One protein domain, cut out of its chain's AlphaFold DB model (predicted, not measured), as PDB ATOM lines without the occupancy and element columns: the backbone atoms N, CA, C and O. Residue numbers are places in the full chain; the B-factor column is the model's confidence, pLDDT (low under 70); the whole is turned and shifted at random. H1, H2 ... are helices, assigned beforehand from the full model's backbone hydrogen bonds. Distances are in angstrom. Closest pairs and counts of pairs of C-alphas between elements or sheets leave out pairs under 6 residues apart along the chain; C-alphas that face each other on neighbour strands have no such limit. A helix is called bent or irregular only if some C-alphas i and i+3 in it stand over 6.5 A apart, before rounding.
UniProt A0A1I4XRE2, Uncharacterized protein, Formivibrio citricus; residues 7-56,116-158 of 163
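AT A GLANCE: This is residues 7 to 56 and 116 to 158 of the 163 residues of an uncharacterized protein of Formivibrio citricus (UniProt A0A1I4XRE2). Three long helices, H1, H2 and H3, lie side by side as a bundle whose centres make a triangle, with H1 and H2 forming a helical hairpin. The short helix H5 crosses H1 nearly at a right angle and packs on its residues 11 to 15, while the short H4 lies farthest out and touches no helix. The printed part has 93 residues with five named helices, in the order H1, H2, H3, H4, H5, and no named strand; the class is all helix. It is compact, with a radius of gyration of the C-alphas of 13.1 A, and spans 39 by 27 by 19 A.

HOW THE PARTS SIT: Begin with H2, residues 27 to 50, the longest helix, which has a kink of 25 degrees near residue 41. It is irregular, but only just: C-alphas 43 and 46 are 6.50 A apart. Look next at H3, residues 119 to 135: H2 and H3 touch and run the same way at a shallow tilt of 28 degrees, their closest C-alphas, those of Ile 34 and Ala 123, 4.8 A apart. H1, residues 7 to 23, touches H2 at a shallow tilt of 27 degrees, opposite ways; the closest C-alphas, those of Ala 17 and Ser 33, are 4.3 A apart. H1 also touches H3, opposite ways, at a shallow tilt of 33 degrees, only just short of steep, closest at the C-alphas of Ala 18 and Ile 127, 6.7 A apart. H5, residues 150 to 157, touches H1 at residues 11 to 15 alone, about perpendicular at 81 degrees; the C-alphas of Val 15 and Leu 152 come closest, at 5.8 A. H5 and H3 only just touch, with 3 pairs of C-alphas within 8 A, through residues 131 to 135 of H3 alone; the closest C-alphas are those of Ile 131 and Leu 156, 6.3 A apart. H4, residues 141 to 147, is close to H1 but not clearly touching, with the C-alphas of Leu 8 and Lys 147 closest at 7.4 A. H2 is apart from H4 and H5. In H1, H3, H4 and H5 every O i to N i+4 pair is within hydrogen-bond range; in H2, 18 of 20 are.

IN THESE COORDINATES: Find C-alpha 27 at (8.190, 14.194, -47.315); from there H2 runs 34.6 A to C-alpha 50 at (39.048, 3.125, -36.102). H1 starts at C-alpha 7, at (25.905, -1.424, -33.297), and measures 24.5 A, and H3 measures 24.1 A. H4 is 9.9 A long and H5 10.6 A, ending at C-alpha 157, at (21.784, -9.429, -48.402).

THE WHOLE: The C-alphas farthest apart, those of Glu 116 and Gln 142, are 43.8 A apart. Residues 57 to 115 are not printed, and C-alphas 56 and 116 stand 23.2 A apart across this cut, which lies in the link from H2 to H3. The links H1 to H2, H3 to H4 and H4 to H5 are tight. The mean pLDDT of the printed part is 92.5, and no printed residue is under 70.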
ATOM      1  N   ILE A   7      25.818  -0.876 -31.941       95.69
ATOM      2  CA  ILE A   7      25.905  -1.424 -33.297       95.69
ATOM      3  C   ILE A   7      24.648  -2.215 -33.621       95.69
ATOM      4  O   ILE A   7      24.063  -2.009 -34.678       95.69
ATOM      5  N   LEU A   8      24.188  -3.048 -32.687       95.25
ATOM      6  CA  LEU A   8      22.939  -3.788 -32.867       95.25
ATOM      7  C   LEU A   8      21.751  -2.829 -32.991       95.25
ATOM      8  O   LEU A   8      20.949  -2.967 -33.909       95.25
ATOM      9  N   LEU A   9      21.692  -1.793 -32.146       96.38
ATOM     10  CA  LEU A   9      20.680  -0.742 -32.276       96.38
ATOM     11  C   LEU A   9      20.779   0.009 -33.608       96.38
ATOM     12  O   LEU A   9      19.753   0.313 -34.205       96.38
ATOM     13  N   ALA A  10      21.987   0.301 -34.097       97.50
ATOM     14  CA  ALA A  10      22.165   0.918 -35.408       97.50
ATOM     15  C   ALA A  10      21.648   0.015 -36.540       97.50
ATOM     16  O   ALA A  10      21.064   0.516 -37.496       97.50
ATOM     17  N   GLY A  11      21.800  -1.303 -36.414       97.12
ATOM     18  CA  GLY A  11      21.197  -2.267 -37.328       97.12
ATOM     19  C   GLY A  11      19.668  -2.164 -37.366       97.12
ATOM     20  O   GLY A  11      19.085  -2.046 -38.440       97.12
ATOM     21  N   GLU A  12      19.014  -2.107 -36.208       97.69
ATOM     22  CA  GLU A  12      17.551  -1.971 -36.136       97.69
ATOM     23  C   GLU A  12      17.061  -0.609 -36.657       97.69
ATOM     24  O   GLU A  12      16.100  -0.535 -37.421       97.69
ATOM     25  N   LEU A  13      17.779   0.478 -36.350       98.12
ATOM     26  CA  LEU A  13      17.488   1.801 -36.920       98.12
ATOM     27  C   LEU A  13      17.609   1.806 -38.451       98.12
ATOM     28  O   LEU A  13      16.871   2.526 -39.125       98.12
ATOM     29  N   LEU A  14      18.527   1.012 -39.010       97.81
ATOM     30  CA  LEU A  14      18.694   0.871 -40.453       97.81
ATOM     31  C   LEU A  14      17.517   0.125 -41.092       97.81
ATOM     32  O   LEU A  14      17.036   0.533 -42.152       97.81
ATOM     33  N   VAL A  15      17.022  -0.926 -40.432       97.62
ATOM     34  CA  VAL A  15      15.799  -1.635 -40.836       97.62
ATOM     35  C   VAL A  15      14.610  -0.681 -40.855       97.62
ATOM     36  O   VAL A  15      13.903  -0.607 -41.863       97.62
ATOM     37  N   ASP A  16      14.420   0.099 -39.793       97.94
ATOM     38  CA  ASP A  16      13.323   1.063 -39.703       97.94
ATOM     39  C   ASP A  16      13.447   2.176 -40.747       97.94
ATOM     40  O   ASP A  16      12.443   2.562 -41.355       97.94
ATOM     41  N   ALA A  17      14.664   2.651 -41.030       97.44
ATOM     42  CA  ALA A  17      14.907   3.618 -42.097       97.44
ATOM     43  C   ALA A  17      14.455   3.076 -43.461       97.44
ATOM     44  O   ALA A  17      13.755   3.776 -44.200       97.44
ATOM     45  N   ALA A  18      14.819   1.828 -43.776       96.81
ATOM     46  CA  ALA A  18      14.482   1.173 -45.037       96.81
ATOM     47  C   ALA A  18      12.981   0.871 -45.154       96.81
ATOM     48  O   ALA A  18      12.377   1.162 -46.187       96.81
ATOM     49  N   LYS A  19      12.352   0.342 -44.097       96.19
ATOM     50  CA  LYS A  19      10.901   0.090 -44.062       96.19
ATOM     51  C   LYS A  19      10.104   1.382 -44.221       96.19
ATOM     52  O   LYS A  19       9.197   1.435 -45.048       96.19
ATOM     53  N   THR A  20      10.485   2.428 -43.487       97.25
ATOM     54  CA  THR A  20       9.843   3.750 -43.572       97.25
ATOM     55  C   THR A  20       9.983   4.343 -44.970       97.25
ATOM     56  O   THR A  20       9.025   4.901 -45.490       97.25
ATOM     57  N   TYR A  21      11.142   4.176 -45.614       96.44
ATOM     58  CA  TYR A  21      11.364   4.665 -46.973       96.44
ATOM     59  C   TYR A  21      10.475   3.944 -47.992       96.44
ATOM     60  O   TYR A  21       9.842   4.593 -48.820       96.44
ATOM     61  N   ARG A  22      10.405   2.608 -47.917       94.75
ATOM     62  CA  ARG A  22       9.615   1.780 -48.845       94.75
ATOM     63  C   ARG A  22       8.117   2.047 -48.737       94.75
ATOM     64  O   ARG A  22       7.442   2.120 -49.755       94.75
ATOM     65  N   ALA A  23       7.615   2.207 -47.516       95.69
ATOM     66  CA  ALA A  23       6.214   2.537 -47.260       95.69
ATOM     67  C   ALA A  23       5.907   4.041 -47.390       95.69
ATOM     68  O   ALA A  23       4.752   4.442 -47.270       95.69
ATOM     69  N   GLY A  24       6.932   4.878 -47.572       94.31
ATOM     70  CA  GLY A  24       6.818   6.327 -47.529       94.31
ATOM     71  C   GLY A  24       6.199   6.905 -48.796       94.31
ATOM     72  O   GLY A  24       6.679   6.680 -49.909       94.31
ATOM     73  N   GLU A  25       5.173   7.730 -48.618       94.69
ATOM     74  CA  GLU A  25       4.527   8.481 -49.703       94.69
ATOM     75  C   GLU A  25       4.742   9.990 -49.563       94.69
ATOM     76  O   GLU A  25       4.522  10.755 -50.504       94.69
ATOM     77  N   THR A  26       5.197  10.436 -48.389       96.75
ATOM     78  CA  THR A  26       5.262  11.851 -48.044       96.75
ATOM     79  C   THR A  26       6.669  12.287 -47.639       96.75
ATOM     80  O   THR A  26       7.513  11.498 -47.215       96.75
ATOM     81  N   ASN A  27       6.911  13.597 -47.708       93.31
ATOM     82  CA  ASN A  27       8.190  14.194 -47.315       93.31
ATOM     83  C   ASN A  27       8.585  13.898 -45.860       93.31
ATOM     84  O   ASN A  27       9.778  13.816 -45.571       93.31
ATOM     85  N   ILE A  28       7.621  13.717 -44.945       96.81
ATOM     86  CA  ILE A  28       7.943  13.408 -43.546       96.81
ATOM     87  C   ILE A  28       8.501  11.992 -43.395       96.81
ATOM     88  O   ILE A  28       9.374  11.772 -42.560       96.81
ATOM     89  N   ASP A  29       8.046  11.045 -44.216       97.56
ATOM     90  CA  ASP A  29       8.521   9.662 -44.182       97.56
ATOM     91  C   ASP A  29       9.966   9.597 -44.676       97.56
ATOM     92  O   ASP A  29      10.838   9.053 -43.999       97.56
ATOM     93  N   PHE A  30      10.259  10.287 -45.779       95.31
ATOM     94  CA  PHE A  30      11.624  10.399 -46.286       95.31
ATOM     95  C   PHE A  30      12.548  11.149 -45.315       95.31
ATOM     96  O   PHE A  30      13.685  10.727 -45.102       95.31
ATOM     97  N   ALA A  31      12.066  12.204 -44.650       95.62
ATOM     98  CA  ALA A  31      12.835  12.901 -43.617       95.62
ATOM     99  C   ALA A  31      13.161  11.994 -42.415       95.62
ATOM    100  O   ALA A  31      14.296  12.003 -41.936       95.62
ATOM    101  N   LYS A  32      12.208  11.168 -41.952       97.56
ATOM    102  CA  LYS A  32      12.456  10.160 -40.903       97.56
ATOM    103  C   LYS A  32      13.527   9.168 -41.341       97.56
ATOM    104  O   LYS A  32      14.477   8.941 -40.595       97.56
ATOM    105  N   SER A  33      13.419   8.631 -42.554       97.12
ATOM    106  CA  SER A  33      14.420   7.721 -43.118       97.12
ATOM    107  C   SER A  33      15.814   8.349 -43.176       97.12
ATOM    108  O   SER A  33      16.783   7.701 -42.787       97.12
ATOM    109  N   ILE A  34      15.926   9.622 -43.580       95.31
ATOM    110  CA  ILE A  34      17.194  10.370 -43.574       95.31
ATOM    111  C   ILE A  34      17.761  10.491 -42.157       95.31
ATOM    112  O   ILE A  34      18.953  10.265 -41.950       95.31
ATOM    113  N   LEU A  35      16.934  10.852 -41.175       96.25
ATOM    114  CA  LEU A  35      17.378  11.012 -39.790       96.25
ATOM    115  C   LEU A  35      17.863   9.687 -39.192       96.25
ATOM    116  O   LEU A  35      18.926   9.656 -38.570       96.25
ATOM    117  N   LEU A  36      17.129   8.596 -39.427       97.56
ATOM    118  CA  LEU A  36      17.498   7.256 -38.972       97.56
ATOM    119  C   LEU A  36      18.795   6.782 -39.639       97.56
ATOM    120  O   LEU A  36      19.759   6.476 -38.939       97.56
ATOM    121  N   ALA A  37      18.881   6.812 -40.972       95.81
ATOM    122  CA  ALA A  37      20.090   6.413 -41.696       95.81
ATOM    123  C   ALA A  37      21.303   7.290 -41.332       95.81
ATOM    124  O   ALA A  37      22.412   6.792 -41.140       95.81
ATOM    125  N   GLY A  38      21.100   8.598 -41.162       93.50
ATOM    126  CA  GLY A  38      22.142   9.518 -40.716       93.50
ATOM    127  C   GLY A  38      22.647   9.223 -39.299       93.50
ATOM    128  O   GLY A  38      23.845   9.365 -39.037       93.50
ATOM    129  N   ALA A  39      21.774   8.771 -38.393       94.62
ATOM    130  CA  ALA A  39      22.167   8.300 -37.068       94.62
ATOM    131  C   ALA A  39      22.985   7.001 -37.148       94.62
ATOM    132  O   ALA A  39      24.032   6.912 -36.508       94.62
ATOM    133  N   VAL A  40      22.573   6.046 -37.992       96.38
ATOM    134  CA  VAL A  40      23.317   4.800 -38.252       96.38
ATOM    135  C   VAL A  40      24.728   5.104 -38.742       96.38
ATOM    136  O   VAL A  40      25.693   4.632 -38.149       96.38
ATOM    137  N   ILE A  41      24.873   5.970 -39.746       93.38
ATOM    138  CA  ILE A  41      26.187   6.409 -40.239       93.38
ATOM    139  C   ILE A  41      27.003   7.058 -39.111       93.38
ATOM    140  O   ILE A  41      28.200   6.812 -38.994       93.38
ATOM    141  N   GLY A  42      26.371   7.873 -38.261       91.31
ATOM    142  CA  GLY A  42      27.023   8.498 -37.108       91.31
ATOM    143  C   GLY A  42      27.538   7.508 -36.056       91.31
ATOM    144  O   GLY A  42      28.467   7.848 -35.327       91.31
ATOM    145  N   ILE A  43      26.965   6.305 -35.989       95.06
ATOM    146  CA  ILE A  43      27.384   5.226 -35.085       95.06
ATOM    147  C   ILE A  43      28.435   4.328 -35.750       95.06
ATOM    148  O   ILE A  43      29.442   3.999 -35.130       95.06
ATOM    149  N   VAL A  44      28.209   3.942 -37.006       95.19
ATOM    150  CA  VAL A  44      29.017   2.953 -37.732       95.19
ATOM    151  C   VAL A  44      30.323   3.552 -38.251       95.19
ATOM    152  O   VAL A  44      31.376   2.934 -38.108       95.19
ATOM    153  N   ALA A  45      30.280   4.756 -38.831       91.25
ATOM    154  CA  ALA A  45      31.441   5.343 -39.498       91.25
ATOM    155  C   ALA A  45      32.655   5.538 -38.568       91.25
ATOM    156  O   ALA A  45      33.743   5.143 -38.982       91.25
ATOM    157  N   PRO A  46      32.518   6.059 -37.327       91.25
ATOM    158  CA  PRO A  46      33.667   6.216 -36.432       91.25
ATOM    159  C   PRO A  46      34.360   4.891 -36.107       91.25
ATOM    160  O   PRO A  46      35.584   4.826 -36.077       91.25
ATOM    161  N   TRP A  47      33.583   3.822 -35.906       93.44
ATOM    162  CA  TRP A  47      34.155   2.508 -35.633       93.44
ATOM    163  C   TRP A  47      34.826   1.916 -36.873       93.44
ATOM    164  O   TRP A  47      35.921   1.366 -36.789       93.44
ATOM    165  N   LEU A  48      34.210   2.078 -38.047       92.06
ATOM    166  CA  LEU A  48      34.811   1.652 -39.307       92.06
ATOM    167  C   LEU A  48      36.150   2.364 -39.568       92.06
ATOM    168  O   LEU A  48      37.099   1.722 -40.012       92.06
ATOM    169  N   GLU A  49      36.238   3.663 -39.277       90.31
ATOM    170  CA  GLU A  49      37.475   4.450 -39.375       90.31
ATOM    171  C   GLU A  49      38.539   3.984 -38.372       90.31
ATOM    172  O   GLU A  49      39.701   3.835 -38.748       90.31
ATOM    173  N   GLU A  50      38.153   3.692 -37.124       90.94
ATOM    174  CA  GLU A  50      39.048   3.125 -36.102       90.94
ATOM    175  C   GLU A  50      39.675   1.798 -36.562       90.94
ATOM    176  O   GLU A  50      40.855   1.542 -36.329       90.94
ATOM    177  N   LEU A  51      38.911   0.984 -37.293       90.31
ATOM    178  CA  LEU A  51      39.359  -0.284 -37.875       90.31
ATOM    179  C   LEU A  51      40.200  -0.117 -39.158       90.31
ATOM    180  O   LEU A  51      40.567  -1.110 -39.787       90.31
ATOM    181  N   GLY A  52      40.499   1.118 -39.578       88.00
ATOM    182  CA  GLY A  52      41.239   1.425 -40.807       88.00
ATOM    183  C   GLY A  52      40.403   1.342 -42.092       88.00
ATOM    184  O   GLY A  52      40.946   1.451 -43.195       88.00
ATOM    185  N   GLY A  53      39.088   1.155 -41.972       86.88
ATOM    186  CA  GLY A  53      38.142   1.189 -43.080       86.88
ATOM    187  C   GLY A  53      37.824   2.615 -43.541       86.88
ATOM    188  O   GLY A  53      38.118   3.603 -42.873       86.88
ATOM    189  N   LYS A  54      37.199   2.730 -44.718       84.69
ATOM    190  CA  LYS A  54      36.717   4.013 -45.255       84.69
ATOM    191  C   LYS A  54      35.191   3.996 -45.379       84.69
ATOM    192  O   LYS A  54      34.688   3.190 -46.173       84.69
ATOM    193  N   PRO A  55      34.464   4.890 -44.688       85.44
ATOM    194  CA  PRO A  55      33.023   5.053 -44.872       85.44
ATOM    195  C   PRO A  55      32.655   5.386 -46.324       85.44
ATOM    196  O   PRO A  55      33.419   6.060 -47.023       85.44
ATOM    197  N   SER A  56      31.490   4.945 -46.796       82.50
ATOM    198  CA  SER A  56      31.040   5.102 -48.187       82.50
ATOM    199  C   SER A  56      30.970   6.572 -48.590       82.50
ATOM    200  O   SER A  56      31.444   6.944 -49.660       82.50
ATOM    201  N   GLU A 116      16.593  23.314 -49.503       81.94
ATOM    202  CA  GLU A 116      16.084  22.673 -50.712       81.94
ATOM    203  C   GLU A 116      16.711  21.287 -50.845       81.94
ATOM    204  O   GLU A 116      17.931  21.143 -50.754       81.94
ATOM    205  N   ALA A 117      15.876  20.266 -51.035       84.94
ATOM    206  CA  ALA A 117      16.324  18.894 -51.229       84.94
ATOM    207  C   ALA A 117      15.231  18.039 -51.880       84.94
ATOM    208  O   ALA A 117      14.040  18.222 -51.620       84.94
ATOM    209  N   ASN A 118      15.646  17.031 -52.649       87.25
ATOM    210  CA  ASN A 118      14.782  15.915 -53.018       87.25
ATOM    211  C   ASN A 118      14.842  14.853 -51.912       87.25
ATOM    212  O   ASN A 118      15.662  13.942 -51.959       87.25
ATOM    213  N   LEU A 119      13.983  14.972 -50.896       89.38
ATOM    214  CA  LEU A 119      14.065  14.125 -49.697       89.38
ATOM    215  C   LEU A 119      13.988  12.625 -50.003       89.38
ATOM    216  O   LEU A 119      14.641  11.838 -49.324       89.38
ATOM    217  N   LYS A 120      13.229  12.224 -51.026       91.62
ATOM    218  CA  LYS A 120      13.136  10.818 -51.430       91.62
ATOM    219  C   LYS A 120      14.477  10.303 -51.951       91.62
ATOM    220  O   LYS A 120      14.971   9.280 -51.494       91.62
ATOM    221  N   GLU A 121      15.083  11.025 -52.882       87.62
ATOM    222  CA  GLU A 121      16.381  10.658 -53.451       87.62
ATOM    223  C   GLU A 121      17.503  10.709 -52.401       87.62
ATOM    224  O   GLU A 121      18.327   9.802 -52.311       87.62
ATOM    225  N   GLU A 122      17.480  11.713 -51.530       88.94
ATOM    226  CA  GLU A 122      18.420  11.847 -50.416       88.94
ATOM    227  C   GLU A 122      18.306  10.681 -49.428       88.94
ATOM    228  O   GLU A 122      19.315  10.067 -49.074       88.94
ATOM    229  N   ALA A 123      17.082  10.323 -49.021       92.75
ATOM    230  CA  ALA A 123      16.831   9.151 -48.189       92.75
ATOM    231  C   ALA A 123      17.378   7.887 -48.849       92.75
ATOM    232  O   ALA A 123      18.022   7.077 -48.180       92.75
ATOM    233  N   TYR A 124      17.173   7.756 -50.163       91.56
ATOM    234  CA  TYR A 124      17.621   6.594 -50.903       91.56
ATOM    235  C   TYR A 124      19.141   6.411 -50.791       91.56
ATOM    236  O   TYR A 124      19.637   5.386 -50.319       91.56
ATOM    237  N   TYR A 125      19.903   7.438 -51.161       88.88
ATOM    238  CA  TYR A 125      21.360   7.362 -51.124       88.88
ATOM    239  C   TYR A 125      21.907   7.203 -49.706       88.88
ATOM    240  O   TYR A 125      22.906   6.508 -49.502       88.88
ATOM    241  N   LEU A 126      21.276   7.827 -48.710       91.50
ATOM    242  CA  LEU A 126      21.746   7.743 -47.332       91.50
ATOM    243  C   LEU A 126      21.549   6.344 -46.737       91.50
ATOM    244  O   LEU A 126      22.458   5.851 -46.070       91.50
ATOM    245  N   ILE A 127      20.416   5.690 -47.016       94.25
ATOM    246  CA  ILE A 127      20.168   4.300 -46.605       94.25
ATOM    247  C   ILE A 127      21.176   3.364 -47.269       94.25
ATOM    248  O   ILE A 127      21.808   2.572 -46.574       94.25
ATOM    249  N   GLY A 128      21.385   3.488 -48.585       92.00
ATOM    250  CA  GLY A 128      22.365   2.666 -49.301       92.00
ATOM    251  C   GLY A 128      23.775   2.795 -48.717       92.00
ATOM    252  O   GLY A 128      24.416   1.794 -48.413       92.00
ATOM    253  N   ASN A 129      24.220   4.025 -48.444       90.81
ATOM    254  CA  ASN A 129      25.513   4.265 -47.801       90.81
ATOM    255  C   ASN A 129      25.605   3.641 -46.400       90.81
ATOM    256  O   ASN A 129      26.649   3.101 -46.039       90.81
ATOM    257  N   ALA A 130      24.531   3.719 -45.610       94.25
ATOM    258  CA  ALA A 130      24.482   3.123 -44.280       94.25
ATOM    259  C   ALA A 130      24.549   1.586 -44.334       94.25
ATOM    260  O   ALA A 130      25.258   0.988 -43.528       94.25
ATOM    261  N   ILE A 131      23.872   0.958 -45.305       94.94
ATOM    262  CA  ILE A 131      23.950  -0.489 -45.574       94.94
ATOM    263  C   ILE A 131      25.377  -0.889 -45.947       94.94
ATOM    264  O   ILE A 131      25.930  -1.811 -45.347       94.94
ATOM    265  N   ASP A 132      25.993  -0.178 -46.892       92.94
ATOM    266  CA  ASP A 132      27.360  -0.459 -47.329       92.94
ATOM    267  C   ASP A 132      28.362  -0.344 -46.179       92.94
ATOM    268  O   ASP A 132      29.268  -1.167 -46.058       92.94
ATOM    269  N   ASP A 133      28.217   0.667 -45.321       94.00
ATOM    270  CA  ASP A 133      29.095   0.850 -44.167       94.00
ATOM    271  C   ASP A 133      28.868  -0.210 -43.091       94.00
ATOM    272  O   ASP A 133      29.842  -0.730 -42.543       94.00
ATOM    273  N   TYR A 134      27.617  -0.595 -42.834       95.56
ATOM    274  CA  TYR A 134      27.304  -1.674 -41.898       95.56
ATOM    275  C   TYR A 134      27.871  -3.019 -42.381       95.56
ATOM    276  O   TYR A 134      28.462  -3.756 -41.595       95.56
ATOM    277  N   ASN A 135      27.786  -3.306 -43.685       93.94
ATOM    278  CA  ASN A 135      28.338  -4.515 -44.306       93.94
ATOM    279  C   ASN A 135      29.870  -4.621 -44.212       93.94
ATOM    280  O   ASN A 135      30.417  -5.720 -44.308       93.94
ATOM    281  N   LYS A 136      30.581  -3.505 -44.016       94.06
ATOM    282  CA  LYS A 136      32.042  -3.501 -43.827       94.06
ATOM    283  C   LYS A 136      32.462  -3.816 -42.390       94.06
ATOM    284  O   LYS A 136      33.653  -4.015 -42.149       94.06
ATOM    285  N   LEU A 137      31.534  -3.832 -41.430       92.75
ATOM    286  CA  LEU A 137      31.864  -4.104 -40.034       92.75
ATOM    287  C   LEU A 137      32.309  -5.565 -39.853       92.75
ATOM    288  O   LEU A 137      31.628  -6.480 -40.320       92.75
ATOM    289  N   PRO A 138      33.408  -5.826 -39.123       92.06
ATOM    290  CA  PRO A 138      33.916  -7.175 -38.889       92.06
ATOM    291  C   PRO A 138      33.122  -7.877 -37.775       92.06
ATOM    292  O   PRO A 138      33.662  -8.247 -36.731       92.06
ATOM    293  N   LEU A 139      31.815  -8.048 -37.971       89.94
ATOM    294  CA  LEU A 139      30.959  -8.748 -37.020       89.94
ATOM    295  C   LEU A 139      31.301 -10.242 -37.007       89.94
ATOM    296  O   LEU A 139      31.438 -10.886 -38.048       89.94
ATOM    297  N   SER A 140      31.428 -10.817 -35.811       89.75
ATOM    298  CA  SER A 140      31.691 -12.251 -35.682       89.75
ATOM    299  C   SER A 140      30.521 -13.075 -36.235       89.75
ATOM    300  O   SER A 140      29.361 -12.674 -36.118       89.75
ATOM    301  N   ARG A 141      30.799 -14.278 -36.761       85.12
ATOM    302  CA  ARG A 141      29.743 -15.211 -37.205       85.12
ATOM    303  C   ARG A 141      28.722 -15.504 -36.107       85.12
ATOM    304  O   ARG A 141      27.543 -15.652 -36.396       85.12
ATOM    305  N   GLN A 142      29.172 -15.568 -34.853       88.88
ATOM    306  CA  GLN A 142      28.277 -15.754 -33.717       88.88
ATOM    307  C   GLN A 142      27.304 -14.579 -33.592       88.88
ATOM    308  O   GLN A 142      26.106 -14.808 -33.515       88.88
ATOM    309  N   THR A 143      27.797 -13.336 -33.633       88.56
ATOM    310  CA  THR A 143      26.953 -12.132 -33.595       88.56
ATOM    311  C   THR A 143      25.942 -12.120 -34.738       88.56
ATOM    312  O   THR A 143      24.764 -11.879 -34.497       88.56
ATOM    313  N   ILE A 144      26.386 -12.421 -35.960       83.56
ATOM    314  CA  ILE A 144      25.521 -12.459 -37.147       83.56
ATOM    315  C   ILE A 144      24.385 -13.472 -36.960       83.56
ATOM    316  O   ILE A 144      23.234 -13.142 -37.206       83.56
ATOM    317  N   ASN A 145      24.698 -14.672 -36.465       82.25
ATOM    318  CA  ASN A 145      23.731 -15.767 -36.370       82.25
ATOM    319  C   ASN A 145      22.793 -15.687 -35.159       82.25
ATOM    320  O   ASN A 145      21.781 -16.381 -35.148       82.25
ATOM    321  N   THR A 146      23.149 -14.946 -34.104       87.06
ATOM    322  CA  THR A 146      22.384 -14.972 -32.842       87.06
ATOM    323  C   THR A 146      21.882 -13.619 -32.370       87.06
ATOM    324  O   THR A 146      21.083 -13.583 -31.436       87.06
ATOM    325  N   LYS A 147      22.361 -12.512 -32.952       91.31
ATOM    326  CA  LYS A 147      22.039 -11.163 -32.466       91.31
ATOM    327  C   LYS A 147      21.466 -10.219 -33.512       91.31
ATOM    328  O   LYS A 147      20.862  -9.231 -33.112       91.31
ATOM    329  N   LEU A 148      21.681 -10.465 -34.804       92.25
ATOM    330  CA  LEU A 148      21.051  -9.658 -35.850       92.25
ATOM    331  C   LEU A 148      19.636 -10.177 -36.101       92.25
ATOM    332  O   LEU A 148      19.418 -11.387 -36.103       92.25
ATOM    333  N   SER A 149      18.687  -9.267 -36.304       93.75
ATOM    334  CA  SER A 149      17.329  -9.628 -36.705       93.75
ATOM    335  C   SER A 149      17.299 -10.186 -38.130       93.75
ATOM    336  O   SER A 149      18.120  -9.820 -38.979       93.75
ATOM    337  N   ASP A 150      16.317 -11.041 -38.420       93.00
ATOM    338  CA  ASP A 150      16.102 -11.581 -39.771       93.00
ATOM    339  C   ASP A 150      15.842 -10.465 -40.795       93.00
ATOM    340  O   ASP A 150      16.296 -10.541 -41.939       93.00
ATOM    341  N   ASP A 151      15.165  -9.394 -40.373       94.06
ATOM    342  CA  ASP A 151      14.919  -8.214 -41.200       94.06
ATOM    343  C   ASP A 151      16.221  -7.505 -41.582       94.06
ATOM    344  O   ASP A 151      16.403  -7.129 -42.742       94.06
ATOM    345  N   LEU A 152      17.148  -7.349 -40.632       94.69
ATOM    346  CA  LEU A 152      18.453  -6.760 -40.902       94.69
ATOM    347  C   LEU A 152      19.286  -7.663 -41.809       94.69
ATOM    348  O   LEU A 152      19.861  -7.181 -42.780       94.69
ATOM    349  N   LEU A 153      19.323  -8.971 -41.548       92.88
ATOM    350  CA  LEU A 153      20.026  -9.924 -42.412       92.88
ATOM    351  C   LEU A 153      19.490  -9.877 -43.848       92.88
ATOM    352  O   LEU A 153      20.270  -9.789 -44.797       92.88
ATOM    353  N   THR A 154      18.166  -9.854 -44.001       92.38
ATOM    354  CA  THR A 154      17.498  -9.718 -45.300       92.38
ATOM    355  C   THR A 154      17.875  -8.402 -45.971       92.38
ATOM    356  O   THR A 154      18.231  -8.381 -47.150       92.38
ATOM    357  N   LEU A 155      17.852  -7.296 -45.222       93.62
ATOM    358  CA  LEU A 155      18.216  -5.982 -45.739       93.62
ATOM    359  C   LEU A 155      19.656  -5.959 -46.266       93.62
ATOM    360  O   LEU A 155      19.872  -5.486 -47.378       93.62
ATOM    361  N   LEU A 156      20.610  -6.509 -45.511       91.56
ATOM    362  CA  LEU A 156      22.036  -6.520 -45.855       91.56
ATOM    363  C   LEU A 156      22.376  -7.422 -47.055       91.56
ATOM    364  O   LEU A 156      23.370  -7.170 -47.736       91.56
ATOM    365  N   GLN A 157      21.575  -8.462 -47.313       87.44
ATOM    366  CA  GLN A 157      21.784  -9.429 -48.402       87.44
ATOM    367  C   GLN A 157      21.002  -9.094 -49.682       87.44
ATOM    368  O   GLN A 157      21.329  -9.597 -50.758       87.44
ATOM    369  N   SER A 158      19.955  -8.275 -49.581       79.00
ATOM    370  CA  SER A 158      19.085  -7.921 -50.705       79.00
ATOM    371  C   SER A 158      19.615  -6.738 -51.519       79.00
ATOM    372  O   SER A 158      20.327  -5.868 -51.017       79.00
TER     373      SER A 158